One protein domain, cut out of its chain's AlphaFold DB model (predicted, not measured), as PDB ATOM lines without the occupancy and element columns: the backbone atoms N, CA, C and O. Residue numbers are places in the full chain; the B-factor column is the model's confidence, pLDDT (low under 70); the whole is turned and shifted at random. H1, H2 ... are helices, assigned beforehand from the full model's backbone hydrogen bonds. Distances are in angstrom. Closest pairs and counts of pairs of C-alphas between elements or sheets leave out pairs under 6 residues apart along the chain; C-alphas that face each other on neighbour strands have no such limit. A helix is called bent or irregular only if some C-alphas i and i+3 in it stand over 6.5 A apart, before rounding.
ATOM      1  N   ASN A 289     -32.773 -35.144   3.382       87.75
ATOM      2  CA  ASN A 289     -32.608 -35.293   1.941       87.75
ATOM      3  C   ASN A 289     -31.144 -35.607   1.541       87.75
ATOM      4  O   ASN A 289     -30.207 -35.238   2.251       87.75
ATOM      5  N   PRO A 290     -30.918 -36.250   0.381       86.00
ATOM      6  CA  PRO A 290     -29.585 -36.666  -0.051       86.00
ATOM      7  C   PRO A 290     -28.701 -35.530  -0.593       86.00
ATOM      8  O   PRO A 290     -27.563 -35.801  -0.955       86.00
ATOM      9  N   ILE A 291     -29.196 -34.292  -0.703       86.00
ATOM     10  CA  ILE A 291     -28.483 -33.184  -1.364       86.00
ATOM     11  C   ILE A 291     -27.948 -32.180  -0.335       86.00
ATOM     12  O   ILE A 291     -26.749 -31.923  -0.285       86.00
ATOM     13  N   THR A 292     -28.825 -31.620   0.498       85.88
ATOM     14  CA  THR A 292     -28.489 -30.625   1.528       85.88
ATOM     15  C   THR A 292     -28.287 -31.246   2.908       85.88
ATOM     16  O   THR A 292     -27.596 -30.670   3.739       85.88
ATOM     17  N   GLN A 293     -28.839 -32.437   3.165       84.12
ATOM     18  CA  GLN A 293     -28.713 -33.138   4.449       84.12
ATOM     19  C   GLN A 293     -28.102 -34.537   4.286       84.12
ATOM     20  O   GLN A 293     -28.576 -35.509   4.886       84.12
ATOM     21  N   THR A 294     -27.015 -34.640   3.508       83.88
ATOM     22  CA  THR A 294     -26.332 -35.917   3.221       83.88
ATOM     23  C   THR A 294     -26.020 -36.704   4.483       83.88
ATOM     24  O   THR A 294     -26.245 -37.900   4.509       83.88
ATOM     25  N   ASN A 295     -25.575 -36.055   5.560       85.19
ATOM     26  CA  ASN A 295     -25.186 -36.761   6.783       85.19
ATOM     27  C   ASN A 295     -26.383 -37.463   7.440       85.19
ATOM     28  O   ASN A 295     -26.266 -38.609   7.870       85.19
ATOM     29  N   CYS A 296     -27.551 -36.810   7.455       87.62
ATOM     30  CA  CYS A 296     -28.780 -37.431   7.938       87.62
ATOM     31  C   CYS A 296     -29.153 -38.618   7.044       87.62
ATOM     32  O   CYS A 296     -29.318 -39.732   7.544       87.62
ATOM     33  N   PHE A 297     -29.191 -38.406   5.724       88.88
ATOM     34  CA  PHE A 297     -29.530 -39.444   4.751       88.88
ATOM     35  C   PHE A 297     -28.554 -40.632   4.799       88.88
ATOM     36  O   PHE A 297     -28.954 -41.779   4.753       88.88
ATOM     37  N   CYS A 298     -27.255 -40.412   4.955       88.69
ATOM     38  CA  CYS A 298     -26.276 -41.497   4.949       88.69
ATOM     39  C   CYS A 298     -26.208 -42.259   6.279       88.69
ATOM     40  O   CYS A 298     -25.802 -43.421   6.288       88.69
ATOM     41  N   SER A 299     -26.617 -41.633   7.389       88.12
ATOM     42  CA  SER A 299     -26.674 -42.275   8.713       88.12
ATOM     43  C   SER A 299     -27.851 -43.242   8.882       88.12
ATOM     44  O   SER A 299     -27.817 -44.126   9.737       88.12
ATOM     45  N   GLN A 300     -28.890 -43.086   8.064       86.31
ATOM     46  CA  GLN A 300     -30.123 -43.858   8.126       86.31
ATOM     47  C   GLN A 300     -29.958 -45.217   7.427       86.31
ATOM     48  O   GLN A 300     -29.577 -45.308   6.258       86.31
ATOM     49  N   GLU A 301     -30.285 -46.316   8.116       84.62
ATOM     50  CA  GLU A 301     -30.205 -47.652   7.504       84.62
ATOM     51  C   GLU A 301     -31.212 -47.823   6.361       84.62
ATOM     52  O   GLU A 301     -30.934 -48.508   5.372       84.62
ATOM     53  N   THR A 302     -32.363 -47.157   6.473       84.75
ATOM     54  CA  THR A 302     -33.450 -47.228   5.498       84.75
ATOM     55  C   THR A 302     -33.119 -46.523   4.181       84.75
ATOM     56  O   THR A 302     -33.741 -46.806   3.158       84.75
ATOM     57  N   SER A 303     -32.095 -45.668   4.149       85.06
ATOM     58  CA  SER A 303     -31.621 -44.986   2.934       85.06
ATOM     59  C   SER A 303     -30.976 -45.942   1.939       85.06
ATOM     60  O   SER A 303     -30.935 -45.658   0.747       85.06
ATOM     61  N   LYS A 304     -30.558 -47.130   2.396       84.62
ATOM     62  CA  LYS A 304     -30.076 -48.217   1.528       84.62
ATOM     63  C   LYS A 304     -31.166 -48.761   0.597       84.62
ATOM     64  O   LYS A 304     -30.831 -49.394  -0.402       84.62
ATOM     65  N   LEU A 305     -32.448 -48.526   0.908       84.38
ATOM     66  CA  LEU A 305     -33.569 -48.861   0.021       84.38
ATOM     67  C   LEU A 305     -33.573 -47.978  -1.238       84.38
ATOM     68  O   LEU A 305     -33.951 -48.447  -2.308       84.38
ATOM     69  N   ASP A 306     -33.093 -46.736  -1.133       83.50
ATOM     70  CA  ASP A 306     -32.883 -45.823  -2.259       83.50
ATOM     71  C   ASP A 306     -31.432 -45.921  -2.757       83.50
ATOM     72  O   ASP A 306     -30.596 -45.026  -2.595       83.50
ATOM     73  N   LEU A 307     -31.115 -47.078  -3.350       83.56
ATOM     74  CA  LEU A 307     -29.753 -47.438  -3.749       83.56
ATOM     75  C   LEU A 307     -29.126 -46.419  -4.720       83.56
ATOM     76  O   LEU A 307     -27.914 -46.204  -4.685       83.56
ATOM     77  N   ALA A 308     -29.937 -45.788  -5.577       86.12
ATOM     78  CA  ALA A 308     -29.471 -44.826  -6.571       86.12
ATOM     79  C   ALA A 308     -28.892 -43.567  -5.910       86.12
ATOM     80  O   ALA A 308     -27.756 -43.180  -6.202       86.12
ATOM     81  N   ASN A 309     -29.633 -42.967  -4.975       86.00
ATOM     82  CA  ASN A 309     -29.177 -41.783  -4.251       86.00
ATOM     83  C   ASN A 309     -28.104 -42.133  -3.212       86.00
ATOM     84  O   ASN A 309     -27.112 -41.412  -3.088       86.00
ATOM     85  N   TYR A 310     -28.224 -43.281  -2.539       87.31
ATOM     86  CA  TYR A 310     -27.229 -43.748  -1.571       87.31
ATOM     87  C   TYR A 310     -25.840 -43.925  -2.201       87.31
ATOM     88  O   TYR A 310     -24.834 -43.450  -1.670       87.31
ATOM     89  N   MET A 311     -25.760 -44.553  -3.377       84.75
ATOM     90  CA  MET A 311     -24.479 -44.743  -4.063       84.75
ATOM     91  C   MET A 311     -23.879 -43.426  -4.570       84.75
ATOM     92  O   MET A 311     -22.656 -43.289  -4.575       84.75
ATOM     93  N   LYS A 312     -24.715 -42.464  -4.979       88.50
ATOM     94  CA  LYS A 312     -24.265 -41.170  -5.509       88.50
ATOM     95  C   LYS A 312     -23.723 -40.249  -4.413       88.50
ATOM     96  O   LYS A 312     -22.653 -39.677  -4.595       88.50
ATOM     97  N   TYR A 313     -24.439 -40.118  -3.296       87.19
ATOM     98  CA  TYR A 313     -24.138 -39.107  -2.277       87.19
ATOM     99  C   TYR A 313     -23.407 -39.673  -1.047       87.19
ATOM    100  O   TYR A 313     -22.497 -39.025  -0.537       87.19
ATOM    101  N   CYS A 314     -23.707 -40.907  -0.621       87.56
ATOM    102  CA  CYS A 314     -23.127 -41.486   0.601       87.56
ATOM    103  C   CYS A 314     -21.828 -42.253   0.370       87.56
ATOM    104  O   CYS A 314     -20.889 -42.155   1.159       87.56
ATOM    105  N   GLN A 315     -21.732 -43.017  -0.722       84.38
ATOM    106  CA  GLN A 315     -20.530 -43.804  -1.007       84.38
ATOM    107  C   GLN A 315     -19.225 -42.982  -1.070       84.38
ATOM    108  O   GLN A 315     -18.224 -43.453  -0.519       84.38
ATOM    109  N   PRO A 316     -19.167 -41.801  -1.724       82.25
ATOM    110  CA  PRO A 316     -17.934 -41.020  -1.751       82.25
ATOM    111  C   PRO A 316     -17.546 -40.499  -0.362       82.25
ATOM    112  O   PRO A 316     -16.360 -40.512  -0.046       82.25
ATOM    113  N   GLN A 317     -18.518 -40.128   0.480       79.06
ATOM    114  CA  GLN A 317     -18.267 -39.689   1.858       79.06
ATOM    115  C   GLN A 317     -17.708 -40.832   2.708       79.06
ATOM    116  O   GLN A 317     -16.638 -40.686   3.291       79.06
ATOM    117  N   ILE A 318     -18.332 -42.013   2.665       78.31
ATOM    118  CA  ILE A 318     -17.850 -43.202   3.388       78.31
ATOM    119  C   ILE A 318     -16.443 -43.596   2.922       78.31
ATOM    120  O   ILE A 318     -15.593 -43.953   3.731       78.31
ATOM    121  N   LYS A 319     -16.164 -43.525   1.615       76.25
ATOM    122  CA  LYS A 319     -14.819 -43.791   1.088       76.25
ATOM    123  C   LYS A 319     -13.804 -42.768   1.585       76.25
ATOM    124  O   LYS A 319     -12.713 -43.165   1.980       76.25
ATOM    125  N   ALA A 320     -14.149 -41.482   1.565       74.00
ATOM    126  CA  ALA A 320     -13.284 -40.415   2.056       74.00
ATOM    127  C   ALA A 320     -13.006 -40.562   3.561       74.00
ATOM    128  O   ALA A 320     -11.859 -40.430   3.975       74.00
ATOM    129  N   GLU A 321     -14.011 -40.921   4.359       72.25
ATOM    130  CA  GLU A 321     -13.856 -41.215   5.787       72.25
ATOM    131  C   GLU A 321     -13.016 -42.467   6.034       72.25
ATOM    132  O   GLU A 321     -12.144 -42.449   6.893       72.25
ATOM    133  N   GLN A 322     -13.204 -43.542   5.264       70.31
ATOM    134  CA  GLN A 322     -12.370 -44.746   5.369       70.31
ATOM    135  C   GLN A 322     -10.909 -44.473   4.996       70.31
ATOM    136  O   GLN A 322     -10.007 -45.029   5.627       70.31
ATOM    137  N   LEU A 323     -10.672 -43.609   4.005       65.75
ATOM    138  CA  LEU A 323      -9.342 -43.123   3.634       65.75
ATOM    139  C   LEU A 323      -8.738 -42.252   4.745       65.75
ATOM    140  O   LEU A 323      -7.578 -42.443   5.104       65.75
ATOM    141  N   ALA A 324      -9.522 -41.345   5.336       66.19
ATOM    142  CA  ALA A 324      -9.084 -40.461   6.417       66.19
ATOM    143  C   ALA A 324      -8.849 -41.203   7.746       66.19
ATOM    144  O   ALA A 324      -7.916 -40.886   8.479       66.19
ATOM    145  N   ALA A 325      -9.655 -42.225   8.038       63.53
ATOM    146  CA  ALA A 325      -9.534 -43.089   9.209       63.53
ATOM    147  C   ALA A 325      -8.483 -44.202   9.032       63.53
ATOM    148  O   ALA A 325      -8.305 -45.025   9.930       63.53
ATOM    149  N   GLY A 326      -7.811 -44.272   7.874       53.72
ATOM    150  CA  GLY A 326      -6.807 -45.296   7.572       53.72
ATOM    151  C   GLY A 326      -7.359 -46.726   7.502       53.72
ATOM    152  O   GLY A 326      -6.588 -47.682   7.558       53.72
ATOM    153  N   GLN A 327      -8.684 -46.890   7.400       53.28
ATOM    154  CA  GLN A 327      -9.368 -48.187   7.352       53.28
ATOM    155  C   GLN A 327      -9.608 -48.700   5.927       53.28
ATOM    156  O   GLN A 327      -9.928 -49.875   5.743       53.28
ATOM    157  N   SER A 328      -9.418 -47.872   4.897       53.66
ATOM    158  CA  SER A 328      -9.242 -48.386   3.540       53.66
ATOM    159  C   SER A 328      -7.848 -49.005   3.435       53.66
ATOM    160  O   SER A 328      -6.855 -48.307   3.644       53.66
ATOM    161  N   MET A 329      -7.748 -50.293   3.096       59.53
ATOM    162  CA  MET A 329      -6.445 -50.884   2.785       59.53
ATOM    163  C   MET A 329      -5.866 -50.141   1.580       59.53
ATOM    164  O   MET A 329      -6.408 -50.243   0.478       59.53
TER     165      MET A 329
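Overview. This is residues 289 to 329 of the 560 residues of an uncharacterized protein of Bdellovibrionales bacterium GWA2_49_15 (UniProt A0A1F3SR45). One long, kinked helix, H3, makes the length of the model, and two short helices, H1 and H2, gather beside its first part as a small head. H1 crosses H3 near the kink, while the far end of H3 sticks out from the head as an arm, with residues 321 to 326 standing free. The printed part has 41 residues with three named helices, in the order H1, H2, H3 along the chain, and no named strand; the class is all helix. The whole is only just compact, close to loose, with a radius of gyration of the C-alphas of 10.5 A, and its outline is elongated, spanning 28 by 18 by 15 A.

Arrangement. The longest helix, H3, residues 307 to 324, has a kink of 41 degrees near residue 314. It is irregular, but only just: C-alphas 313 and 316 are 6.51 A apart, and its line is a rough one. H1, residues 294 to 299, touches H3, and H3 touches H1 with residues 310 to 314 alone. The closest C-alphas of the two are those of Cys 298 and Cys 314, 5.4 A apart. The lines of H1 and H3 are about perpendicular, at 85 degrees. H2, residues 301 to 305, is close to H3 but not clearly touching, the closest C-alphas being those of Lys 304 and Tyr 310, 6.1 A apart. H2 is also close to H1 but not clearly touching, with the C-alphas of Phe 297 and Ser 303 closest at 6.2 A. In H1 every O i to N i+4 pair is within hydrogen-bond range; in H3 it is 11 of 14, and in H2 0 of 1, beside 2 of 2 O i to N i+3 pairs within range.

Along the chain. H3 runs 24.1 A from C-alpha 307 at (-29.753, -47.438, -3.749) to C-alpha 324 at (-9.084, -40.461, 6.417). H1 begins at C-alpha 294, at (-26.332, -35.917, 3.221), and measures 8.4 A from first to last C-alpha. H2 measures 8.3 A in the same way; it is neither bent nor irregular, but only just: C-alphas 301 and 304 are 6.0 A apart.

Size, cuts and confidence. The two C-alphas farthest apart are those of Asn 289 and Met 329, the first and last printed residues, at 30.5 A. The printed part has no cut. The links H1 to H2 and H2 to H3 are tight, with 1 residue each. The mean pLDDT of the printed part is 79.7; residues 323 to 329, of which 323 and 324 belong to H3, are under 70.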